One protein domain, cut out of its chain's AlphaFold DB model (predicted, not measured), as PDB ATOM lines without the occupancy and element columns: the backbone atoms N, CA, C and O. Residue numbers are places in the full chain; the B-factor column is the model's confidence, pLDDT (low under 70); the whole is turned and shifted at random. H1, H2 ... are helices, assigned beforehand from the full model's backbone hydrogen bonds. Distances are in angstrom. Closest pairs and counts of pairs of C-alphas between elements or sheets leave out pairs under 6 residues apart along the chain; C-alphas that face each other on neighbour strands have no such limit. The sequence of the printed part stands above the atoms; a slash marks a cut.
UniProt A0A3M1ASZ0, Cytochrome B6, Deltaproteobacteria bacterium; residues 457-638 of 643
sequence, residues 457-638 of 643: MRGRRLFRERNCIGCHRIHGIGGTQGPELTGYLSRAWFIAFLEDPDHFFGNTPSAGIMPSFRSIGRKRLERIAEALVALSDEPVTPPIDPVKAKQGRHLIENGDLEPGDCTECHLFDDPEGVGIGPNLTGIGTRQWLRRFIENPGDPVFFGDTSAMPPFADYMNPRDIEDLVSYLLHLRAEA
ATOM      1  N   MET A 457     135.199  98.616 116.060       82.50
ATOM      2  CA  MET A 457     134.305  97.501 115.752       82.50
ATOM      3  C   MET A 457     132.962  97.971 115.188       82.50
ATOM      4  O   MET A 457     132.449  97.351 114.251       82.50
ATOM      5  N   ARG A 458     132.402  99.078 115.699       86.38
ATOM      6  CA  ARG A 458     131.234  99.727 115.082       86.38
ATOM      7  C   ARG A 458     131.543 100.218 113.673       86.38
ATOM      8  O   ARG A 458     130.794  99.886 112.760       86.38
ATOM      9  N   GLY A 459     132.669 100.901 113.469       88.56
ATOM     10  CA  GLY A 459     133.100 101.365 112.151       88.56
ATOM     11  C   GLY A 459     133.269 100.221 111.154       88.56
ATOM     12  O   GLY A 459     132.734 100.276 110.050       88.56
ATOM     13  N   ARG A 460     133.905  99.113 111.560       86.62
ATOM     14  CA  ARG A 460     134.041  97.902 110.730       86.62
ATOM     15  C   ARG A 460     132.688  97.306 110.332       86.62
ATOM     16  O   ARG A 460     132.539  96.798 109.219       86.62
ATOM     17  N   ARG A 461     131.709  97.330 111.241       84.25
ATOM     18  CA  ARG A 461     130.338  96.864 110.985       84.25
ATOM     19  C   ARG A 461     129.620  97.790 110.007       84.25
ATOM     20  O   ARG A 461     129.137  97.310 108.985       84.25
ATOM     21  N   LEU A 462     129.645  99.096 110.273       89.31
ATOM     22  CA  LEU A 462     129.067 100.132 109.416       89.31
ATOM     23  C   LEU A 462     129.637 100.067 107.998       89.31
ATOM     24  O   LEU A 462     128.878 100.117 107.037       89.31
ATOM     25  N   PHE A 463     130.944  99.842 107.854       89.81
ATOM     26  CA  PHE A 463     131.600  99.688 106.553       89.81
ATOM     27  C   PHE A 463     130.992  98.552 105.708       89.81
ATOM     28  O   PHE A 463     130.928  98.631 104.482       89.81
ATOM     29  N   ARG A 464     130.512  97.478 106.348       84.94
ATOM     30  CA  ARG A 464     129.822  96.370 105.669       84.94
ATOM     31  C   ARG A 464     128.334  96.657 105.473       84.94
ATOM     32  O   ARG A 464     127.828  96.448 104.379       84.94
ATOM     33  N   GLU A 465     127.648  97.143 106.505       84.00
ATOM     34  CA  GLU A 465     126.200  97.416 106.480       84.00
ATOM     35  C   GLU A 465     125.825  98.522 105.490       84.00
ATOM     36  O   GLU A 465     124.810  98.428 104.806       84.00
ATOM     37  N   ARG A 466     126.675  99.545 105.363       88.62
ATOM     38  CA  ARG A 466     126.539 100.626 104.376       88.62
ATOM     39  C   ARG A 466     127.125 100.261 103.011       88.62
ATOM     40  O   ARG A 466     127.204 101.112 102.132       88.62
ATOM     41  N   ASN A 467     127.517  98.998 102.826       87.75
ATOM     42  CA  ASN A 467     128.066  98.448 101.592       87.75
ATOM     43  C   ASN A 467     129.304  99.197 101.057       87.75
ATOM     44  O   ASN A 467     129.558  99.190  99.854       87.75
ATOM     45  N   CYS A 468     130.124  99.794 101.932       90.94
ATOM     46  CA  CYS A 468     131.390 100.417 101.529       90.94
ATOM     47  C   CYS A 468     132.328  99.383 100.881       90.94
ATOM     48  O   CYS A 468     133.026  99.694  99.919       90.94
ATOM     49  N   ILE A 469     132.273  98.122 101.335       88.88
ATOM     50  CA  ILE A 469     133.002  96.989 100.734       88.88
ATOM     51  C   ILE A 469     132.568  96.667  99.293       88.88
ATOM     52  O   ILE A 469     133.308  96.026  98.551       88.88
ATOM     53  N   GLY A 470     131.379  97.108  98.870       88.69
ATOM     54  CA  GLY A 470     130.923  96.978  97.487       88.69
ATOM     55  C   GLY A 470     131.718  97.854  96.515       88.69
ATOM     56  O   GLY A 470     131.814  97.517  95.336       88.69
ATOM     57  N   CYS A 471     132.324  98.939  97.009       90.75
ATOM     58  CA  CYS A 471     133.144  99.856  96.218       90.75
ATOM     59  C   CYS A 471     134.636  99.737  96.543       90.75
ATOM     60  O   CYS A 471     135.438  99.782  95.619       90.75
ATOM     61  N   HIS A 472     134.996  99.565  97.815       91.25
ATOM     62  CA  HIS A 472     136.378  99.526  98.298       91.25
ATOM     63  C   HIS A 472     136.866  98.099  98.548       91.25
ATOM     64  O   HIS A 472     136.103  97.255  99.027       91.25
ATOM     65  N   ARG A 473     138.164  97.860  98.333       87.44
ATOM     66  CA  ARG A 473     138.838  96.635  98.786       87.44
ATOM     67  C   ARG A 473     139.543  96.842 100.123       87.44
ATOM     68  O   ARG A 473     140.042  97.927 100.409       87.44
ATOM     69  N   ILE A 474     139.557  95.779 100.926       85.06
ATOM     70  CA  ILE A 474     140.401  95.616 102.112       85.06
ATOM     71  C   ILE A 474     140.947  94.184 102.088       85.06
ATOM     72  O   ILE A 474     140.200  93.216 101.954       85.06
ATOM     73  N   HIS A 475     142.260  94.046 102.206       80.75
ATOM     74  CA  HIS A 475     143.044  92.829 102.016       80.75
ATOM     75  C   HIS A 475     142.693  92.081 100.719       80.75
ATOM     76  O   HIS A 475     142.581  90.856 100.709       80.75
ATOM     77  N   GLY A 476     142.470  92.824  99.627       76.38
ATOM     78  CA  GLY A 476     142.082  92.268  98.330       76.38
ATOM     79  C   GLY A 476     140.628  91.781  98.237       76.38
ATOM     80  O   GLY A 476     140.251  91.211  97.215       76.38
ATOM     81  N   ILE A 477     139.802  92.002  99.265       76.88
ATOM     82  CA  ILE A 477     138.384  91.620  99.303       76.88
ATOM     83  C   ILE A 477     137.515  92.874  99.163       76.88
ATOM     84  O   ILE A 477     137.627  93.784  99.980       76.88
ATOM     85  N   GLY A 478     136.626  92.901  98.166       86.06
ATOM     86  CA  GLY A 478     135.673  93.993  97.936       86.06
ATOM     87  C   GLY A 478     135.583  94.422  96.471       86.06
ATOM     88  O   GLY A 478     135.999  93.683  95.577       86.06
ATOM     89  N   GLY A 479     135.016  95.603  96.231       84.94
ATOM     90  CA  GLY A 479     134.865  96.192  94.897       84.94
ATOM     91  C   GLY A 479     136.092  96.960  94.403       84.94
ATOM     92  O   GLY A 479     136.954  97.355  95.178       84.94
ATOM     93  N   THR A 480     136.170  97.203  93.095       84.75
ATOM     94  CA  THR A 480     137.269  97.958  92.455       84.75
ATOM     95  C   THR A 480     136.862  99.371  92.031       84.75
ATOM     96  O   THR A 480     137.595 100.029  91.295       84.75
ATOM     97  N   GLN A 481     135.664  99.814  92.422       85.50
ATOM     98  CA  GLN A 481     135.127 101.122  92.034       85.50
ATOM     99  C   GLN A 481     135.723 102.265  92.855       85.50
ATOM    100  O   GLN A 481     135.748 103.396  92.393       85.50
ATOM    101  N   GLY A 482     136.192 101.967  94.064       84.44
ATOM    102  CA  GLY A 482     136.902 102.886  94.936       84.44
ATOM    103  C   GLY A 482     138.283 102.350  95.322       84.44
ATOM    104  O   GLY A 482     138.650 101.228  94.949       84.44
ATOM    105  N   PRO A 483     139.044 103.141  96.094       84.62
ATOM    106  CA  PRO A 483     140.404 102.808  96.478       84.62
ATOM    107  C   PRO A 483     140.541 101.547  97.326       84.62
ATOM    108  O   PRO A 483     139.652 101.201  98.108       84.62
ATOM    109  N   GLU A 484     141.701 100.897  97.198       86.25
ATOM    110  CA  GLU A 484     142.175  99.858  98.115       86.25
ATOM    111  C   GLU A 484     142.591 100.501  99.447       86.25
ATOM    112  O   GLU A 484     143.483 101.354  99.506       86.25
ATOM    113  N   LEU A 485     141.920 100.091 100.524       89.88
ATOM    114  CA  LEU A 485     142.045 100.686 101.856       89.88
ATOM    115  C   LEU A 485     142.902  99.843 102.814       89.88
ATOM    116  O   LEU A 485     143.034 100.186 103.990       89.88
ATOM    117  N   THR A 486     143.508  98.746 102.351       86.12
ATOM    118  CA  THR A 486     144.471  97.983 103.163       86.12
ATOM    119  C   THR A 486     145.611  98.874 103.632       86.12
ATOM    120  O   THR A 486     146.392  99.363 102.821       86.12
ATOM    121  N   GLY A 487     145.751  99.064 104.946       86.44
ATOM    122  CA  GLY A 487     146.814  99.916 105.469       86.44
ATOM    123  C   GLY A 487     146.643 101.394 105.116       86.44
ATOM    124  O   GLY A 487     147.654 102.093 105.074       86.44
ATOM    125  N   TYR A 488     145.425 101.860 104.818       90.31
ATOM    126  CA  TYR A 488     145.138 103.217 104.335       90.31
ATOM    127  C   TYR A 488     145.910 104.304 105.110       90.31
ATOM    128  O   TYR A 488     145.920 104.310 106.340       90.31
ATOM    129  N   LEU A 489     146.599 105.200 104.389       90.94
ATOM    130  CA  LEU A 489     147.450 106.281 104.932       90.94
ATOM    131  C   LEU A 489     148.646 105.828 105.800       90.94
ATOM    132  O   LEU A 489     149.243 106.621 106.539       90.94
ATOM    133  N   SER A 490     149.027 104.552 105.747       91.38
ATOM    134  CA  SER A 490     150.294 104.081 106.318       91.38
ATOM    135  C   SER A 490     151.470 104.459 105.413       91.38
ATOM    136  O   SER A 490     151.296 104.785 104.240       91.38
ATOM    137  N   ARG A 491     152.703 104.348 105.928       91.62
ATOM    138  CA  ARG A 491     153.918 104.542 105.115       91.62
ATOM    139  C   ARG A 491     153.931 103.629 103.891       91.62
ATOM    140  O   ARG A 491     154.224 104.080 102.793       91.62
ATOM    141  N   ALA A 492     153.599 102.350 104.084       90.12
ATOM    142  CA  ALA A 492     153.560 101.373 103.003       90.12
ATOM    143  C   ALA A 492     152.499 101.737 101.958       90.12
ATOM    144  O   ALA A 492     152.776 101.659 100.766       90.12
ATOM    145  N   TRP A 493     151.328 102.191 102.414       90.88
ATOM    146  CA  TRP A 493     150.247 102.629 101.538       90.88
ATOM    147  C   TRP A 493     150.637 103.865 100.728       90.88
ATOM    148  O   TRP A 493     150.506 103.832  99.514       90.88
ATOM    149  N   PHE A 494     151.198 104.908 101.351       92.81
ATOM    150  CA  PHE A 494     151.639 106.104 100.622       92.81
ATOM    151  C   PHE A 494     152.716 105.793  99.587       92.81
ATOM    152  O   PHE A 494     152.659 106.310  98.479       92.81
ATOM    153  N   ILE A 495     153.690 104.942  99.920       93.31
ATOM    154  CA  ILE A 495     154.730 104.584  98.953       93.31
ATOM    155  C   ILE A 495     154.124 103.809  97.777       93.31
ATOM    156  O   ILE A 495     154.418 104.135  96.632       93.31
ATOM    157  N   ALA A 496     153.268 102.818  98.047       91.12
ATOM    158  CA  ALA A 496     152.614 102.042  96.996       91.12
ATOM    159  C   ALA A 496     151.696 102.919  96.125       91.12
ATOM    160  O   ALA A 496     151.729 102.810  94.902       91.12
ATOM    161  N   PHE A 497     150.952 103.838  96.746       91.81
ATOM    162  CA  PHE A 497     150.115 104.827  96.071       91.81
ATOM    163  C   PHE A 497     150.934 105.727  95.140       91.81
ATOM    164  O   PHE A 497     150.571 105.904  93.987       91.81
ATOM    165  N   LEU A 498     152.073 106.256  95.597       92.81
ATOM    166  CA  LEU A 498     152.931 107.116  94.774       92.81
ATOM    167  C   LEU A 498     153.626 106.353  93.630       92.81
ATOM    168  O   LEU A 498     153.977 106.950  92.614       92.81
ATOM    169  N   GLU A 499     153.850 105.044  93.774       92.69
ATOM    170  CA  GLU A 499     154.437 104.206  92.720       92.69
ATOM    171  C   GLU A 499     153.437 103.820  91.624       92.69
ATOM    172  O   GLU A 499     153.848 103.641  90.472       92.69
ATOM    173  N   ASP A 500     152.159 103.670  91.973       90.00
ATOM    174  CA  ASP A 500     151.076 103.272  91.067       90.00
ATOM    175  C   ASP A 500     149.725 103.879  91.507       90.00
ATOM    176  O   ASP A 500     148.886 103.175  92.079       90.00
ATOM    177  N   PRO A 501     149.498 105.188  91.280       89.62
ATOM    178  CA  PRO A 501     148.292 105.863  91.760       89.62
ATOM    179  C   PRO A 501     147.010 105.258  91.187       89.62
ATOM    180  O   PRO A 501     146.026 105.119  91.910       89.62
ATOM    181  N   ASP A 502     147.020 104.839  89.920       85.94
ATOM    182  CA  ASP A 502     145.843 104.305  89.225       85.94
ATOM    183  C   ASP A 502     145.332 103.010  89.858       85.94
ATOM    184  O   ASP A 502     144.123 102.823  90.012       85.94
ATOM    185  N   HIS A 503     146.235 102.137  90.324       83.69
ATOM    186  CA  HIS A 503     145.843 100.945  91.079       83.69
ATOM    187  C   HIS A 503     145.011 101.291  92.319       83.69
ATOM    188  O   HIS A 503     144.065 100.574  92.670       83.69
ATOM    189  N   PHE A 504     145.367 102.390  92.983       84.25
ATOM    190  CA  PHE A 504     144.712 102.852  94.194       84.25
ATOM    191  C   PHE A 504     143.528 103.765  93.918       84.25
ATOM    192  O   PHE A 504     142.623 103.767  94.731       84.25
ATOM    193  N   PHE A 505     143.457 104.493  92.807       81.62
ATOM    194  CA  PHE A 505     142.230 105.187  92.404       81.62
ATOM    195  C   PHE A 505     141.171 104.218  91.865       81.62
ATOM    196  O   PHE A 505     139.986 104.552  91.856       81.62
ATOM    197  N   GLY A 506     141.565 103.006  91.466       79.38
ATOM    198  CA  GLY A 506     140.652 102.013  90.914       79.38
ATOM    199  C   GLY A 506     139.986 102.534  89.643       79.38
ATOM    200  O   GLY A 506     140.628 103.161  88.807       79.38
ATOM    201  N   ASN A 507     138.682 102.304  89.507       82.25
ATOM    202  CA  ASN A 507     137.901 102.782  88.359       82.25
ATOM    203  C   ASN A 507     137.250 104.160  88.591       82.25
ATOM    204  O   ASN A 507     136.234 104.472  87.967       82.25
ATOM    205  N   THR A 508     137.777 104.968  89.515       82.56
ATOM    206  CA  THR A 508     137.235 106.312  89.756       82.56
ATOM    207  C   THR A 508     137.528 107.253  88.577       82.56
ATOM    208  O   THR A 508     138.515 107.057  87.866       82.56
ATOM    209  N   PRO A 509     136.724 108.318  88.382       83.94
ATOM    210  CA  PRO A 509     137.005 109.351  87.380       83.94
ATOM    211  C   PRO A 509     138.363 110.046  87.559       83.94
ATOM    212  O   PRO A 509     138.848 110.680  86.627       83.94
ATOM    213  N   SER A 510     138.969 109.931  88.743       80.56
ATOM    214  CA  SER A 510     140.279 110.497  89.067       80.56
ATOM    215  C   SER A 510     141.464 109.624  88.628       80.56
ATOM    216  O   SER A 510     142.610 110.063  88.742       80.56
ATOM    217  N   ALA A 511     141.219 108.411  88.117       79.06
ATOM    218  CA  ALA A 511     142.268 107.571  87.542       79.06
ATOM    219  C   ALA A 511     142.922 108.273  86.335       79.06
ATOM    220  O   ALA A 511     142.241 108.821  85.469       79.06
ATOM    221  N   GLY A 512     144.252 108.273  86.289       81.31
ATOM    222  CA  GLY A 512     145.063 108.939  85.272       81.31
ATOM    223  C   GLY A 512     145.331 110.428  85.518       81.31
ATOM    224  O   GLY A 512     146.085 111.023  84.752       81.31
ATOM    225  N   ILE A 513     144.753 111.041  86.564       84.19
ATOM    226  CA  ILE A 513     145.020 112.450  86.914       84.19
ATOM    227  C   ILE A 513     146.343 112.581  87.677       84.19
ATOM    228  O   ILE A 513     147.126 113.491  87.412       84.19
ATOM    229  N   MET A 514     146.602 111.678  88.628       88.38
ATOM    230  CA  MET A 514     147.816 111.727  89.440       88.38
ATOM    231  C   MET A 514     148.971 110.977  88.759       88.38
ATOM    232  O   MET A 514     148.830 109.786  88.473       88.38
ATOM    233  N   PRO A 515     150.130 111.621  88.531       89.81
ATOM    234  CA  PRO A 515     151.269 110.955  87.914       89.81
ATOM    235  C   PRO A 515     151.928 109.920  88.836       89.81
ATOM    236  O   PRO A 515     151.938 110.059  90.059       89.81
ATOM    237  N   SER A 516     152.562 108.908  88.235       91.38
ATOM    238  CA  SER A 516     153.423 107.965  88.960       91.38
ATOM    239  C   SER A 516     154.781 108.593  89.278       91.38
ATOM    240  O   SER A 516     155.468 109.102  88.393       91.38
ATOM    241  N   PHE A 517     155.211 108.453  90.530       91.81
ATOM    242  CA  PHE A 517     156.517 108.886  91.030       91.81
ATOM    243  C   PHE A 517     157.498 107.720  91.190       91.81
ATOM    244  O   PHE A 517     158.496 107.818  91.900       91.81
ATOM    245  N   ARG A 518     157.268 106.582  90.524       90.94
ATOM    246  CA  ARG A 518     158.189 105.433  90.588       90.94
ATOM    247  C   ARG A 518     159.629 105.804  90.178       90.94
ATOM    248  O   ARG A 518     160.585 105.229  90.700       90.94
ATOM    249  N   SER A 519     159.786 106.775  89.278       90.19
ATOM    250  CA  SER A 519     161.066 107.262  88.737       90.19
ATOM    251  C   SER A 519     161.988 107.908  89.779       90.19
ATOM    252  O   SER A 519     163.207 107.774  89.666       90.19
ATOM    253  N   ILE A 520     161.453 108.554  90.824       89.69
ATOM    254  CA  ILE A 520     162.267 109.303  91.806       89.69
ATOM    255  C   ILE A 520     163.011 108.388  92.799       89.69
ATOM    256  O   ILE A 520     163.883 108.834  93.553       89.69
ATOM    257  N   GLY A 521     162.679 107.095  92.800       92.06
ATOM    258  CA  GLY A 521     163.338 106.056  93.582       92.06
ATOM    259  C   GLY A 521     162.840 105.918  95.027       92.06
ATOM    260  O   GLY A 521     162.455 106.875  95.704       92.06
ATOM    261  N   ARG A 522     162.930 104.685  95.545       93.00
ATOM    262  CA  ARG A 522     162.333 104.262  96.827       93.00
ATOM    263  C   ARG A 522     162.728 105.120  98.033       93.00
ATOM    264  O   ARG A 522     161.880 105.459  98.845       93.00
ATOM    265  N   LYS A 523     163.997 105.532  98.141       93.31
ATOM    266  CA  LYS A 523     164.477 106.348  99.278       93.31
ATOM    267  C   LYS A 523     163.832 107.735  99.340       93.31
ATOM    268  O   LYS A 523     163.661 108.269 100.433       93.31
ATOM    269  N   ARG A 524     163.533 108.348  98.188       93.31
ATOM    270  CA  ARG A 524     162.848 109.648  98.141       93.31
ATOM    271  C   ARG A 524     161.370 109.471  98.482       93.31
ATOM    272  O   ARG A 524     160.866 110.211  99.322       93.31
ATOM    273  N   LEU A 525     160.736 108.425  97.946       94.06
ATOM    274  CA  LEU A 525     159.354 108.053  98.270       94.06
ATOM    275  C   LEU A 525     159.152 107.771  99.762       94.06
ATOM    276  O   LEU A 525     158.197 108.261 100.347       94.06
ATOM    277  N   GLU A 526     160.073 107.054 100.409       94.88
ATOM    278  CA  GLU A 526     160.027 106.811 101.857       94.88
ATOM    279  C   GLU A 526     160.050 108.109 102.673       94.88
ATOM    280  O   GLU A 526     159.356 108.213 103.680       94.88
ATOM    281  N   ARG A 527     160.828 109.113 102.243       95.88
ATOM    282  CA  ARG A 527     160.884 110.425 102.907       95.88
ATOM    283  C   ARG A 527     159.587 111.200 102.705       95.88
ATOM    284  O   ARG A 527     159.063 111.734 103.675       95.88
ATOM    285  N   ILE A 528     159.064 111.234 101.477       94.81
ATOM    286  CA  ILE A 528     157.776 111.875 101.167       94.81
ATOM    287  C   ILE A 528     156.653 111.213 101.974       94.81
ATOM    288  O   ILE A 528     155.901 111.903 102.651       94.81
ATOM    289  N   ALA A 529     156.589 109.880 101.996       94.38
ATOM    290  CA  ALA A 529     155.620 109.137 102.794       94.38
ATOM    291  C   ALA A 529     155.752 109.434 104.296       94.38
ATOM    292  O   ALA A 529     154.738 109.566 104.972       94.38
ATOM    293  N   GLU A 530     156.972 109.583 104.824       94.81
ATOM    294  CA  GLU A 530     157.182 110.006 106.213       94.81
ATOM    295  C   GLU A 530     156.602 111.402 106.478       94.81
ATOM    296  O   GLU A 530     155.950 111.607 107.499       94.81
ATOM    297  N   ALA A 531     156.803 112.348 105.554       94.38
ATOM    298  CA  ALA A 531     156.256 113.696 105.666       94.38
ATOM    299  C   ALA A 531     154.721 113.698 105.613       94.38
ATOM    300  O   ALA A 531     154.099 114.331 106.455       94.38
ATOM    301  N   LEU A 532     154.113 112.939 104.695       94.12
ATOM    302  CA  LEU A 532     152.654 112.802 104.593       94.12
ATOM    303  C   LEU A 532     152.048 112.152 105.840       94.12
ATOM    304  O   LEU A 532     151.024 112.593 106.348       94.12
ATOM    305  N   VAL A 533     152.706 111.123 106.377       92.38
ATOM    306  CA  VAL A 533     152.308 110.485 107.637       92.38
ATOM    307  C   VAL A 533     152.372 111.471 108.801       92.38
ATOM    308  O   VAL A 533     151.518 111.381 109.682       92.38
ATOM    309  N   ALA A 534     153.341 112.389 108.789       92.19
ATOM    310  CA  ALA A 534     153.534 113.415 109.808       92.19
ATOM    311  C   ALA A 534     152.549 114.594 109.728       92.19
ATOM    312  O   ALA A 534     152.496 115.374 110.671       92.19
ATOM    313  N   LEU A 535     151.766 114.717 108.648       90.56
ATOM    314  CA  LEU A 535     150.645 115.669 108.565       90.56
ATOM    315  C   LEU A 535     149.436 115.220 109.399       90.56
ATOM    316  O   LEU A 535     148.528 116.005 109.651       90.56
ATOM    317  N   SER A 536     149.415 113.953 109.808       86.19
ATOM    318  CA  SER A 536     148.425 113.415 110.727       86.19
ATOM    319  C   SER A 536     148.901 113.599 112.168       86.19
ATOM    320  O   SER A 536     149.992 113.155 112.518       86.19
ATOM    321  N   ASP A 537     148.039 114.151 113.019       80.81
ATOM    322  CA  ASP A 537     148.255 114.234 114.470       80.81
ATOM    323  C   ASP A 537     147.939 112.910 115.206       80.81
ATOM    324  O   ASP A 537     147.957 112.845 116.437       80.81
ATOM    325  N   GLU A 538     147.627 111.835 114.473       85.19
ATOM    326  CA  GLU A 538     147.292 110.534 115.055       85.19
ATOM    327  C   GLU A 538     148.548 109.715 115.410       85.19
ATOM    328  O   GLU A 538     149.549 109.754 114.689       85.19
ATOM    329  N   PRO A 539     148.509 108.890 116.475       81.50
ATOM    330  CA  PRO A 539     149.616 108.009 116.826       81.50
ATOM    331  C   PRO A 539     149.935 107.014 115.701       81.50
ATOM    332  O   PRO A 539     149.070 106.265 115.248       81.50
ATOM    333  N   VAL A 540     151.205 106.944 115.292       81.81
ATOM    334  CA  VAL A 540     151.674 106.028 114.239       81.81
ATOM    335  C   VAL A 540     152.733 105.081 114.790       81.81
ATOM    336  O   VAL A 540     153.602 105.484 115.561       81.81
ATOM    337  N   THR A 541     152.685 103.814 114.369       76.69
ATOM    338  CA  THR A 541     153.711 102.812 114.690       76.69
ATOM    339  C   THR A 541     154.374 102.314 113.401       76.69
ATOM    340  O   THR A 541     153.662 101.862 112.506       76.69
ATOM    341  N   PRO A 542     155.714 102.383 113.267       84.12
ATOM    342  CA  PRO A 542     156.663 103.016 114.190       84.12
ATOM    343  C   PRO A 542     156.457 104.545 114.303       84.12
ATOM    344  O   PRO A 542     155.877 105.136 113.383       84.12
ATOM    345  N   PRO A 543     156.931 105.182 115.398       89.06
ATOM    346  CA  PRO A 543     156.869 106.634 115.570       89.06
ATOM    347  C   PRO A 543     157.497 107.389 114.395       89.06
ATOM    348  O   PRO A 543     158.356 106.848 113.698       89.06
ATOM    349  N   ILE A 544     157.055 108.627 114.173       91.00
ATOM    350  CA  ILE A 544     157.555 109.487 113.092       91.00
ATOM    351  C   ILE A 544     159.054 109.755 113.282       91.00
ATOM    352  O   ILE A 544     159.489 110.141 114.367       91.00
ATOM    353  N   ASP A 545     159.838 109.575 112.218       94.00
ATOM    354  CA  ASP A 545     161.239 109.990 112.160       94.00
ATOM    355  C   ASP A 545     161.301 111.471 111.740       94.00
ATOM    356  O   ASP A 545     161.055 111.794 110.571       94.00
ATOM    357  N   PRO A 546     161.646 112.395 112.657       93.94
ATOM    358  CA  PRO A 546     161.582 113.828 112.385       93.94
ATOM    359  C   PRO A 546     162.586 114.268 111.312       93.94
ATOM    360  O   PRO A 546     162.349 115.250 110.607       93.94
ATOM    361  N   VAL A 547     163.704 113.548 111.151       95.94
ATOM    362  CA  VAL A 547     164.710 113.868 110.131       95.94
ATOM    363  C   VAL A 547     164.173 113.498 108.756       95.94
ATOM    364  O   VAL A 547     164.240 114.312 107.833       95.94
ATOM    365  N   LYS A 548     163.611 112.294 108.617       94.50
ATOM    366  CA  LYS A 548     162.999 111.854 107.358       94.50
ATOM    367  C   LYS A 548     161.772 112.684 106.999       94.50
ATOM    368  O   LYS A 548     161.664 113.071 105.840       94.50
ATOM    369  N   ALA A 549     160.920 113.018 107.967       93.81
ATOM    370  CA  ALA A 549     159.760 113.881 107.750       93.81
ATOM    371  C   ALA A 549     160.185 115.266 107.235       93.81
ATOM    372  O   ALA A 549     159.664 115.736 106.228       93.81
ATOM    373  N   LYS A 550     161.210 115.887 107.841       94.88
ATOM    374  CA  LYS A 550     161.750 117.172 107.366       94.88
ATOM    375  C   LYS A 550     162.357 117.074 105.963       94.88
ATOM    376  O   LYS A 550     162.157 117.964 105.141       94.88
ATOM    377  N   GLN A 551     163.089 115.997 105.671       94.31
ATOM    378  CA  GLN A 551     163.635 115.749 104.332       94.31
ATOM    379  C   GLN A 551     162.529 115.542 103.293       94.31
ATOM    380  O   GLN A 551     162.649 116.032 102.176       94.31
ATOM    381  N   GLY A 552     161.464 114.825 103.650       93.81
ATOM    382  CA  GLY A 552     160.298 114.628 102.797       93.81
ATOM    383  C   GLY A 552     159.554 115.925 102.528       93.81
ATOM    384  O   GLY A 552     159.217 116.193 101.383       93.81
ATOM    385  N   ARG A 553     159.383 116.770 103.550       93.00
ATOM    386  CA  ARG A 553     158.755 118.086 103.406       93.00
ATOM    387  C   ARG A 553     159.529 118.983 102.438       93.00
ATOM    388  O   ARG A 553     158.934 119.562 101.543       93.00
ATOM    389  N   HIS A 554     160.861 118.998 102.532       92.81
ATOM    390  CA  HIS A 554     161.697 119.706 101.560       92.81
ATOM    391  C   HIS A 554     161.535 119.158 100.130       92.81
ATOM    392  O   HIS A 554     161.576 119.932  99.181       92.81
ATOM    393  N   LEU A 555     161.377 117.840  99.957       92.38
ATOM    394  CA  LEU A 555     161.129 117.238  98.640       92.38
ATOM    395  C   LEU A 555     159.739 117.583  98.089       92.38
ATOM    396  O   LEU A 555     159.600 117.713  96.887       92.38
ATOM    397  N   ILE A 556     158.728 117.723  98.949       91.06
ATOM    398  CA  ILE A 556     157.375 118.139  98.548       91.06
ATOM    399  C   ILE A 556     157.377 119.587  98.043       91.06
ATOM    400  O   ILE A 556     156.698 119.885  97.070       91.06
ATOM    401  N   GLU A 557     158.128 120.470  98.708       88.56
ATOM    402  CA  GLU A 557     158.111 121.915  98.438       88.56
ATOM    403  C   GLU A 557     159.103 122.367  97.358       88.56
ATOM    404  O   GLU A 557     158.849 123.368  96.701       88.56
ATOM    405  N   ASN A 558     160.251 121.690  97.226       85.25
ATOM    406  CA  ASN A 558     161.391 122.148  96.416       85.25
ATOM    407  C   ASN A 558     162.139 120.970  95.753       85.25
ATOM    408  O   ASN A 558     163.372 120.951  95.714       85.25
ATOM    409  N   GLY A 559     161.430 119.895  95.407       75.31
ATOM    410  CA  GLY A 559     162.039 118.605  95.081       75.31
ATOM    411  C   GLY A 559     162.551 118.442  93.655       75.31
ATOM    412  O   GLY A 559     163.299 117.480  93.436       75.31
ATOM    413  N   ASP A 560     162.149 119.324  92.732       77.06
ATOM    414  CA  ASP A 560     162.279 119.141  91.280       77.06
ATOM    415  C   ASP A 560     161.900 117.696  90.893       77.06
ATOM    416  O   ASP A 560     162.695 116.926  90.340       77.06
ATOM    417  N   LEU A 561     160.712 117.263  91.323       83.31
ATOM    418  CA  LEU A 561     160.229 115.901  91.128       83.31
ATOM    419  C   LEU A 561     159.728 115.737  89.689       83.31
ATOM    420  O   LEU A 561     158.823 116.440  89.262       83.31
ATOM    421  N   GLU A 562     160.250 114.766  88.937       76.62
ATOM    422  CA  GLU A 562     159.635 114.377  87.660       76.62
ATOM    423  C   GLU A 562     158.467 113.404  87.917       76.62
ATOM    424  O   GLU A 562     158.681 112.388  88.595       76.62
ATOM    425  N   PRO A 563     157.253 113.653  87.371       73.56
ATOM    426  CA  PRO A 563     156.941 114.601  86.287       73.56
ATOM    427  C   PRO A 563     156.392 115.984  86.710       73.56
ATOM    428  O   PRO A 563     156.074 116.775  85.827       73.56
ATOM    429  N   GLY A 564     156.273 116.274  88.007       82.75
ATOM    430  CA  GLY A 564     155.912 117.593  88.547       82.75
ATOM    431  C   GLY A 564     155.975 117.620  90.078       82.75
ATOM    432  O   GLY A 564     155.856 116.571  90.724       82.75
ATOM    433  N   ASP A 565     156.162 118.800  90.671       86.50
ATOM    434  CA  ASP A 565     156.238 118.955  92.128       86.50
ATOM    435  C   ASP A 565     154.861 118.804  92.795       86.50
ATOM    436  O   ASP A 565     153.818 119.176  92.257       86.50
ATOM    437  N   CYS A 566     154.837 118.260  94.017       88.81
ATOM    438  CA  CYS A 566     153.583 117.963  94.713       88.81
ATOM    439  C   CYS A 566     152.742 119.223  94.992       88.81
ATOM    440  O   CYS A 566     151.513 119.143  95.000       88.81
ATOM    441  N   THR A 567     153.389 120.369  95.223       90.81
ATOM    442  CA  THR A 567     152.749 121.664  95.515       90.81
ATOM    443  C   THR A 567     152.085 122.316  94.304       90.81
ATOM    444  O   THR A 567     151.257 123.205  94.483       90.81
ATOM    445  N   GLU A 568     152.387 121.870  93.080       89.19
ATOM    446  CA  GLU A 568     151.703 122.354  91.872       89.19
ATOM    447  C   GLU A 568     150.247 121.879  91.818       89.19
ATOM    448  O   GLU A 568     149.382 122.555  91.264       89.19
ATOM    449  N   CYS A 569     149.973 120.713  92.415       88.81
ATOM    450  CA  CYS A 569     148.651 120.092  92.409       88.81
ATOM    451  C   CYS A 569     147.966 120.109  93.783       88.81
ATOM    452  O   CYS A 569     146.738 120.197  93.835       88.81
ATOM    453  N   HIS A 570     148.729 120.016  94.878       92.19
ATOM    454  CA  HIS A 570     148.212 119.859  96.239       92.19
ATOM    455  C   HIS A 570     148.588 121.014  97.169       92.19
ATOM    456  O   HIS A 570     149.674 121.584  97.092       92.19
ATOM    457  N   LEU A 571     147.709 121.281  98.136       92.25
ATOM    458  CA  LEU A 571     147.919 122.248  99.215       92.25
ATOM    459  C   LEU A 571     148.229 121.528 100.531       92.25
ATOM    460  O   LEU A 571     147.661 120.469 100.798       92.25
ATOM    461  N   PHE A 572     149.116 122.102 101.350       87.50
ATOM    462  CA  PHE A 572     149.626 121.456 102.570       87.50
ATOM    463  C   PHE A 572     149.456 122.264 103.863       87.50
ATOM    464  O   PHE A 572     149.523 121.662 104.933       87.50
ATOM    465  N   ASP A 573     149.203 123.578 103.783       87.38
ATOM    466  CA  ASP A 573     149.058 124.465 104.952       87.38
ATOM    467  C   ASP A 573     147.899 125.477 104.811       87.38
ATOM    468  O   ASP A 573     147.872 126.506 105.485       87.38
ATOM    469  N   ASP A 574     146.939 125.199 103.933       89.62
ATOM    470  CA  ASP A 574     145.740 126.018 103.732       89.62
ATOM    471  C   ASP A 574     144.517 125.096 103.759       89.62
ATOM    472  O   ASP A 574     144.247 124.469 102.745       89.62
ATOM    473  N   PRO A 575     143.786 124.960 104.883       84.81
ATOM    474  CA  PRO A 575     142.693 123.990 105.031       84.81
ATOM    475  C   PRO A 575     141.444 124.237 104.168       84.81
ATOM    476  O   PRO A 575     140.578 123.357 104.102       84.81
ATOM    477  N   GLU A 576     141.300 125.428 103.581       87.62
ATOM    478  CA  GLU A 576     140.147 125.797 102.741       87.62
ATOM    479  C   GLU A 576     140.520 126.034 101.276       87.62
ATOM    480  O   GLU A 576     139.636 126.164 100.428       87.62
ATOM    481  N   GLY A 577     141.813 126.050 100.958       89.00
ATOM    482  CA  GLY A 577     142.267 126.210  99.589       89.00
ATOM    483  C   GLY A 577     141.855 125.044  98.681       89.00
ATOM    484  O   GLY A 577     141.757 123.883  99.095       89.00
ATOM    485  N   VAL A 578     141.628 125.377  97.411       88.88
ATOM    486  CA  VAL A 578     141.196 124.458  96.352       88.88
ATOM    487  C   VAL A 578     142.335 124.298  95.348       88.88
ATOM    488  O   VAL A 578     142.794 125.284  94.771       88.88
ATOM    489  N   GLY A 579     142.803 123.061  95.168       85.75
ATOM    490  CA  GLY A 579     143.865 122.690  94.228       85.75
ATOM    491  C   GLY A 579     143.349 121.864  93.046       85.75
ATOM    492  O   GLY A 579     142.151 121.633  92.906       85.75
ATOM    493  N   ILE A 580     144.269 121.406  92.190       85.88
ATOM    494  CA  ILE A 580     143.967 120.432  91.122       85.88
ATOM    495  C   ILE A 580     143.690 119.056  91.741       85.88
ATOM    496  O   ILE A 580     142.788 118.340  91.311       85.88
ATOM    497  N   GLY A 581     144.485 118.685  92.745       85.94
ATOM    498  CA  GLY A 581     144.268 117.513  93.580       85.94
ATOM    499  C   GLY A 581     143.631 117.876  94.926       85.94
ATOM    500  O   GLY A 581     143.527 119.058  95.269       85.94
ATOM    501  N   PRO A 582     143.262 116.864  95.733       90.62
ATOM    502  CA  PRO A 582     142.709 117.090  97.059       90.62
ATOM    503  C   PRO A 582     143.687 117.853  97.946       90.62
ATOM    504  O   PRO A 582     144.906 117.653  97.892       90.62
ATOM    505  N   ASN A 583     143.126 118.685  98.811       92.75
ATOM    506  CA  ASN A 583     143.841 119.400  99.845       92.75
ATOM    507  C   ASN A 583     144.403 118.413 100.874       92.75
ATOM    508  O   ASN A 583     143.664 117.640 101.491       92.75
ATOM    509  N   LEU A 584     145.722 118.429 101.053       93.00
ATOM    510  CA  LEU A 584     146.449 117.507 101.923       93.00
ATOM    511  C   LEU A 584     146.751 118.116 103.299       93.00
ATOM    512  O   LEU A 584     147.377 117.456 104.132       93.00
ATOM    513  N   THR A 585     146.285 119.338 103.571       91.06
ATOM    514  CA  THR A 585     146.424 119.991 104.878       91.06
ATOM    515  C   THR A 585     145.744 119.148 105.956       91.06
ATOM    516  O   THR A 585     144.521 119.018 105.988       91.06
ATOM    517  N   GLY A 586     146.540 118.543 106.841       89.12
ATOM    518  CA  GLY A 586     146.039 117.657 107.895       89.12
ATOM    519  C   GLY A 586     145.567 116.282 107.407       89.12
ATOM    520  O   GLY A 586     144.756 115.647 108.090       89.12
ATOM    521  N   ILE A 587     146.022 115.807 106.238       91.75
ATOM    522  CA  ILE A 587     145.645 114.481 105.725       91.75
ATOM    523  C   ILE A 587     145.908 113.382 106.765       91.75
ATOM    524  O   ILE A 587     146.967 113.293 107.383       91.75
ATOM    525  N   GLY A 588     144.908 112.522 106.968       88.56
ATOM    526  CA  GLY A 588     144.969 111.441 107.953       88.56
ATOM    527  C   GLY A 588     144.732 111.867 109.400       88.56
ATOM    528  O   GLY A 588     144.872 111.033 110.291       88.56
ATOM    529  N   THR A 589     144.363 113.121 109.667       92.62
ATOM    530  CA  THR A 589     143.720 113.495 110.938       92.62
ATOM    531  C   THR A 589     142.267 113.014 110.964       92.62
ATOM    532  O   THR A 589     141.631 112.849 109.916       92.62
ATOM    533  N   ARG A 590     141.697 112.840 112.166       92.25
ATOM    534  CA  ARG A 590     140.256 112.569 112.325       92.25
ATOM    535  C   ARG A 590     139.388 113.604 111.623       92.25
ATOM    536  O   ARG A 590     138.438 113.233 110.943       92.25
ATOM    537  N   GLN A 591     139.731 114.884 111.756       92.50
ATOM    538  CA  GLN A 591     138.968 115.978 111.161       92.50
ATOM    539  C   GLN A 591     138.969 115.909 109.632       92.50
ATOM    540  O   GLN A 591     137.913 116.060 109.019       92.50
ATOM    541  N   TRP A 592     140.129 115.650 109.023       94.06
ATOM    542  CA  TRP A 592     140.246 115.530 107.571       94.06
ATOM    543  C   TRP A 592     139.431 114.347 107.045       94.06
ATOM    544  O   TRP A 592     138.605 114.514 106.152       94.06
ATOM    545  N   LEU A 593     139.588 113.167 107.660       94.25
ATOM    546  CA  LEU A 593     138.850 111.960 107.272       94.25
ATOM    547  C   LEU A 593     137.341 112.132 107.447       94.25
ATOM    548  O   LEU A 593     136.563 111.693 106.604       94.25
ATOM    549  N   ARG A 594     136.926 112.792 108.528       94.81
ATOM    550  CA  ARG A 594     135.523 113.092 108.787       94.81
ATOM    551  C   ARG A 594     134.936 114.013 107.722       94.81
ATOM    552  O   ARG A 594     133.928 113.637 107.133       94.81
ATOM    553  N   ARG A 595     135.572 115.161 107.437       94.56
ATOM    554  CA  ARG A 595     135.117 116.086 106.378       94.56
ATOM    555  C   ARG A 595     135.040 115.381 105.026       94.56
ATOM    556  O   ARG A 595     134.073 115.572 104.297       94.56
ATOM    557  N   PHE A 596     136.027 114.538 104.727       94.06
ATOM    558  CA  PHE A 596     136.060 113.768 103.491       94.06
ATOM    559  C   PHE A 596     134.881 112.792 103.377       94.06
ATOM    560  O   PHE A 596     134.230 112.744 102.341       94.06
ATOM    561  N   ILE A 597     134.561 112.037 104.433       94.25
ATOM    562  CA  ILE A 597     133.412 111.113 104.424       94.25
ATOM    563  C   ILE A 597     132.082 111.883 104.393       94.25
ATOM    564  O   ILE A 597     131.141 111.458 103.723       94.25
ATOM    565  N   GLU A 598     131.992 113.007 105.107       95.19
ATOM    566  CA  GLU A 598     130.803 113.863 105.135       95.19
ATOM    567  C   GLU A 598     130.465 114.389 103.733       95.19
ATOM    568  O   GLU A 598     129.321 114.240 103.296       95.19
ATOM    569  N   ASN A 599     131.454 114.937 103.018       94.50
ATOM    570  CA  ASN A 599     131.280 115.456 101.665       94.50
ATOM    571  C   ASN A 599     132.560 115.316 100.809       94.50
ATOM    572  O   ASN A 599     133.341 116.262 100.702       94.50
ATOM    573  N   PRO A 600     132.773 114.175 100.133       91.69
ATOM    574  CA  PRO A 600     133.948 113.972  99.285       91.69
ATOM    575  C   PRO A 600     133.879 114.779  97.977       91.69
ATOM    576  O   PRO A 600     134.889 114.911  97.288       91.69
ATOM    577  N   GLY A 601     132.696 115.298  97.620       91.69
ATOM    578  CA  GLY A 601     132.474 116.195  96.482       91.69
ATOM    579  C   GLY A 601     132.705 117.676  96.800       91.69
ATOM    580  O   GLY A 601     132.437 118.526  95.958       91.69
ATOM    581  N   ASP A 602     133.186 118.013  98.002       93.69
ATOM    582  CA  ASP A 602     133.654 119.366  98.308       93.69
ATOM    583  C   ASP A 602     134.826 119.737  97.365       93.69
ATOM    584  O   ASP A 602     135.702 118.891  97.134       93.69
ATOM    585  N   PRO A 603     134.874 120.963  96.803       91.56
ATOM    586  CA  PRO A 603     135.986 121.422  95.970       91.56
ATOM    587  C   PRO A 603     137.366 121.301  96.625       91.56
ATOM    588  O   PRO A 603     138.349 121.148  95.909       91.56
ATOM    589  N   VAL A 604     137.466 121.320  97.961       92.88
ATOM    590  CA  VAL A 604     138.754 121.085  98.645       92.88
ATOM    591  C   VAL A 604     139.249 119.637  98.510       92.88
ATOM    592  O   VAL A 604     140.406 119.361  98.814       92.88
ATOM    593  N   PHE A 605     138.399 118.700  98.076       92.12
ATOM    594  CA  PHE A 605     138.742 117.296  97.840       92.12
ATOM    595  C   PHE A 605     138.733 116.959  96.343       92.12
ATOM    596  O   PHE A 605     139.718 117.221  95.662       92.12
ATOM    597  N   PHE A 606     137.660 116.346  95.828       88.62
ATOM    598  CA  PHE A 606     137.579 115.887  94.434       88.62
ATOM    599  C   PHE A 606     136.508 116.612  93.608       88.62
ATOM    600  O   PHE A 606     136.411 116.370  92.401       88.62
ATOM    601  N   GLY A 607     135.706 117.493  94.221       88.56
ATOM    602  CA  GLY A 607     134.657 118.229  93.513       88.56
ATOM    603  C   GLY A 607     133.735 117.307  92.703       88.56
ATOM    604  O   GLY A 607     133.372 116.210  93.138       88.56
ATOM    605  N   ASP A 608     133.450 117.713  91.466       85.50
ATOM    606  CA  ASP A 608     132.591 116.983  90.526       85.50
ATOM    607  C   ASP A 608     133.170 115.633  90.055       85.50
ATOM    608  O   ASP A 608     132.458 114.828  89.454       85.50
ATOM    609  N   THR A 609     134.456 115.358  90.315       84.00
ATOM    610  CA  THR A 609     135.082 114.066  89.968       84.00
ATOM    611  C   THR A 609     134.859 112.990  91.031       84.00
ATOM    612  O   THR A 609     135.179 111.819  90.806       84.00
ATOM    613  N   SER A 610     134.275 113.356  92.178       86.69
ATOM    614  CA  SER A 610     133.979 112.412  93.249       86.69
ATOM    615  C   SER A 610     132.856 111.449  92.859       86.69
ATOM    616  O   SER A 610     131.701 111.833  92.690       86.69
ATOM    617  N   ALA A 611     133.187 110.160  92.766       85.75
ATOM    618  CA  ALA A 611     132.206 109.084  92.602       85.75
ATOM    619  C   ALA A 611     131.668 108.549  93.946       85.75
ATOM    620  O   ALA A 611     130.779 107.695  93.966       85.75
ATOM    621  N   MET A 612     132.220 109.016  95.073       89.31
ATOM    622  CA  MET A 612     131.793 108.616  96.412       89.31
ATOM    623  C   MET A 612     130.612 109.496  96.849       89.31
ATOM    624  O   MET A 612     130.705 110.719  96.753       89.31
ATOM    625  N   PRO A 613     129.493 108.920  97.327       88.88
ATOM    626  CA  PRO A 613     128.362 109.722  97.780       88.88
ATOM    627  C   PRO A 613     128.716 110.506  99.058       88.88
ATOM    628  O   PRO A 613     129.484 110.003  99.884       88.88
ATOM    629  N   PRO A 614     128.143 111.705  99.261       92.44
ATOM    630  CA  PRO A 614     128.275 112.432 100.519       92.44
ATOM    631  C   PRO A 614     127.489 111.710 101.606       92.44
ATOM    632  O   PRO A 614     126.325 111.387 101.398       92.44
ATOM    633  N   PHE A 615     128.099 111.435 102.758       92.38
ATOM    634  CA  PHE A 615     127.442 110.666 103.817       92.38
ATOM    635  C   PHE A 615     126.867 111.505 104.958       92.38
ATOM    636  O   PHE A 615     126.156 110.943 105.795       92.38
ATOM    637  N   ALA A 616     127.098 112.822 104.973       91.50
ATOM    638  CA  ALA A 616     126.526 113.724 105.975       91.50
ATOM    639  C   ALA A 616     124.990 113.616 106.074       91.50
ATOM    640  O   ALA A 616     124.437 113.688 107.168       91.50
ATOM    641  N   ASP A 617     124.314 113.362 104.948       87.75
ATOM    642  CA  ASP A 617     122.851 113.261 104.884       87.75
ATOM    643  C   ASP A 617     122.307 111.855 105.207       87.75
ATOM    644  O   ASP A 617     121.120 111.691 105.494       87.75
ATOM    645  N   TYR A 618     123.156 110.819 105.174       85.38
ATOM    646  CA  TYR A 618     122.736 109.409 105.284       85.38
ATOM    647  C   TYR A 618     123.226 108.710 106.558       85.38
ATOM    648  O   TYR A 618     122.769 107.602 106.881       85.38
ATOM    649  N   MET A 619     124.172 109.324 107.270       89.25
ATOM    650  CA  MET A 619     124.761 108.803 108.495       89.25
ATOM    651  C   MET A 619     124.787 109.872 109.576       89.25
ATOM    652  O   MET A 619     125.016 111.049 109.319       89.25
ATOM    653  N   ASN A 620     124.555 109.446 110.815       91.94
ATOM    654  CA  ASN A 620     124.685 110.360 111.936       91.94
ATOM    655  C   ASN A 620     126.184 110.677 112.181       91.94
ATOM    656  O   ASN A 620     127.051 109.874 111.823       91.94
ATOM    657  N   PRO A 621     126.514 111.802 112.842       92.19
ATOM    658  CA  PRO A 621     127.908 112.192 113.076       92.19
ATOM    659  C   PRO A 621     128.751 111.157 113.837       92.19
ATOM    660  O   PRO A 621     129.966 111.106 113.670       92.19
ATOM    661  N   ARG A 622     128.120 110.334 114.682       91.31
ATOM    662  CA  ARG A 622     128.804 109.289 115.449       91.31
ATOM    663  C   ARG A 622     129.186 108.100 114.565       91.31
ATOM    664  O   ARG A 622     130.299 107.611 114.697       91.31
ATOM    665  N   ASP A 623     128.312 107.681 113.653       92.00
ATOM    666  CA  ASP A 623     128.590 106.609 112.687       92.00
ATOM    667  C   ASP A 623     129.784 106.984 111.791       92.00
ATOM    668  O   ASP A 623     130.648 106.153 111.511       92.00
ATOM    669  N   ILE A 624     129.861 108.256 111.381       93.69
ATOM    670  CA  ILE A 624     130.996 108.785 110.615       93.69
ATOM    671  C   ILE A 624     132.277 108.731 111.457       93.69
ATOM    672  O   ILE A 624     133.301 108.249 110.982       93.69
ATOM    673  N   GLU A 625     132.226 109.145 112.724       93.94
ATOM    674  CA  GLU A 625     133.381 109.079 113.632       93.94
ATOM    675  C   GLU A 625     133.858 107.634 113.890       93.94
ATOM    676  O   GLU A 625     135.058 107.363 114.017       93.94
ATOM    677  N   ASP A 626     132.930 106.678 113.936       92.31
ATOM    678  CA  ASP A 626     133.243 105.255 114.053       92.31
ATOM    679  C   ASP A 626     133.931 104.731 112.780       92.31
ATOM    680  O   ASP A 626     134.937 104.024 112.870       92.31
ATOM    681  N   LEU A 627     133.462 105.127 111.588       93.62
ATOM    682  CA  LEU A 627     134.139 104.823 110.319       93.62
ATOM    683  C   LEU A 627     135.548 105.416 110.268       93.62
ATOM    684  O   LEU A 627     136.486 104.708 109.904       93.62
ATOM    685  N   VAL A 628     135.725 106.671 110.692       94.19
ATOM    686  CA  VAL A 628     137.047 107.308 110.809       94.19
ATOM    687  C   VAL A 628     137.953 106.499 111.737       94.19
ATOM    688  O   VAL A 628     139.090 106.189 111.382       94.19
ATOM    689  N   SER A 629     137.437 106.089 112.897       92.19
ATOM    690  CA  SER A 629     138.181 105.263 113.855       92.19
ATOM    691  C   SER A 629     138.590 103.915 113.248       92.19
ATOM    692  O   SER A 629     139.708 103.454 113.473       92.19
ATOM    693  N   TYR A 630     137.728 103.301 112.434       91.06
ATOM    694  CA  TYR A 630     138.051 102.074 111.707       91.06
ATOM    695  C   TYR A 630     139.108 102.286 110.610       91.06
ATOM    696  O   TYR A 630     140.044 101.497 110.516       91.06
ATOM    697  N   LEU A 631     139.030 103.361 109.821       91.31
ATOM    698  CA  LEU A 631     140.038 103.666 108.797       91.31
ATOM    699  C   LEU A 631     141.420 103.936 109.408       91.31
ATOM    700  O   LEU A 631     142.430 103.431 108.918       91.31
ATOM    701  N   LEU A 632     141.470 104.671 110.520       90.06
ATOM    702  CA  LEU A 632     142.706 104.883 111.278       90.06
ATOM    703  C   LEU A 632     143.235 103.581 111.889       90.06
ATOM    704  O   LEU A 632     144.445 103.393 111.992       90.06
ATOM    705  N   HIS A 633     142.352 102.649 112.251       86.62
ATOM    706  CA  HIS A 633     142.770 101.318 112.677       86.62
ATOM    707  C   HIS A 633     143.426 100.525 111.537       86.62
ATOM    708  O   HIS A 633     144.479  99.930 111.756       86.62
ATOM    709  N   LEU A 634     142.886 100.582 110.310       85.88
ATOM    710  CA  LEU A 634     143.500  99.932 109.141       85.88
ATOM    711  C   LEU A 634     144.930 100.427 108.901       85.88
ATOM    712  O   LEU A 634     145.804  99.624 108.583       85.88
ATOM    713  N   ARG A 635     145.196 101.724 109.116       85.94
ATOM    714  CA  ARG A 635     146.546 102.313 109.058       85.94
ATOM    715  C   ARG A 635     147.535 101.601 109.982       85.94
ATOM    716  O   ARG A 635     148.684 101.380 109.600       85.94
ATOM    717  N   ALA A 636     147.095 101.258 111.193       72.06
ATOM    718  CA  ALA A 636     147.907 100.583 112.201       72.06
ATOM    719  C   ALA A 636     148.087  99.079 111.921       72.06
ATOM    720  O   ALA A 636     149.082  98.497 112.349       72.06
ATOM    721  N   GLU A 637     147.161  98.456 111.186       69.12
ATOM    722  CA  GLU A 637     147.232  97.045 110.777       69.12
ATOM    723  C   GLU A 637     148.176  96.790 109.584       69.12
ATOM    724  O   GLU A 637     148.332  95.641 109.175       69.12
ATOM    725  N   ALA A 638     148.816  97.823 109.022       59.97
ATOM    726  CA  ALA A 638     149.675  97.706 107.846       59.97
ATOM    727  C   ALA A 638     150.905  96.801 108.089       59.97
ATOM    728  O   ALA A 638     151.990  97.257 108.456       59.97
TER     729      ALA A 638
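This is residues 457 to 638 of the 643 residues of the protein "Cytochrome B6" of Deltaproteobacteria bacterium (UniProt A0A3M1ASZ0). Two groups of crossed helices sit toward opposite ends of a compact body, with long loops filling much of the space between and around them. In one group the longest helix, H8, lies between H1 and H7 and is crossed by both; in the other, H4 lies between H2 and H5, while the short helix H6 meets one end of H5 and the short helix H3 is near H2. The printed part has 182 residues with eight named helices, H1 to H8 in order, and no named strand; its class is all helix, though under half of the residues, 78, are in named elements. The whole is compact, with a radius of gyration of the C-alphas of 15.6 A, and its C-alphas span 44 by 34 by 31 A.

H8, residues 621 to 636, is 23.1 A long from C-alpha 621 at (127.908, 112.192, 113.076) to C-alpha 636 at (147.907, 100.583, 112.201). H1, residues 457 to 465, begins with C-alpha 457 at (134.305, 97.501, 115.752) and is 12.3 A long; H7, residues 590 to 598, is 11.9 A long. H4, residues 522 to 534, is 18.2 A long, and H5, residues 546 to 558, is 18.0 A long. H2, residues 491 to 499, is 12.4 A long. H3 holds residues 501 to 505 and H6 residues 566 to 569.

H8 touches H1 with residues 623 to 630 alone; the closest C-alphas are those of Gly 459 and Leu 627, 4.0 A apart, and the lines are about perpendicular at 75 degrees. H8 touches H7 with residues 624 to 629 alone, closest at the C-alphas of Leu 593 and Val 628, 6.1 A, at a steep tilt of 59 degrees, opposite ways. H1 and H7 are apart. H8 and H2 are only just apart, their closest C-alphas 8.4 A from each other. H2 touches H4, closest at the C-alphas of Arg 491 and Ala 529, 5.4 A, at a steep tilt of 55 degrees, opposite ways. H4 touches H5, closest at the C-alphas of Ile 528 and Gly 552, 4.1 A, about perpendicular at 78 degrees. H5 touches H6 with residues 556 to 557 alone; the closest C-alphas, of Ile 556 and Cys 566, are 5.4 A apart. H3 is close to H2 but not clearly touching, the closest C-alphas, of Phe 497 and Phe 504, being 6.1 A apart. Every O i to N i+4 pair is within hydrogen-bond range in H2, H3, H4, H5, H7 and H8, against 4 of 5 in H1, and H6 is too short for such a pair.

The two C-alphas farthest apart are those of Glu 465 and Asp 560, at 44.8 A. The printed part has no cut. The link from H2 to H3 is tight and that from H5 to H6 short; the other five are long, among them residues 466 to 490 and 599 to 620. The mean pLDDT of the printed part is 88.6, and residues 637 to 638 are under 70.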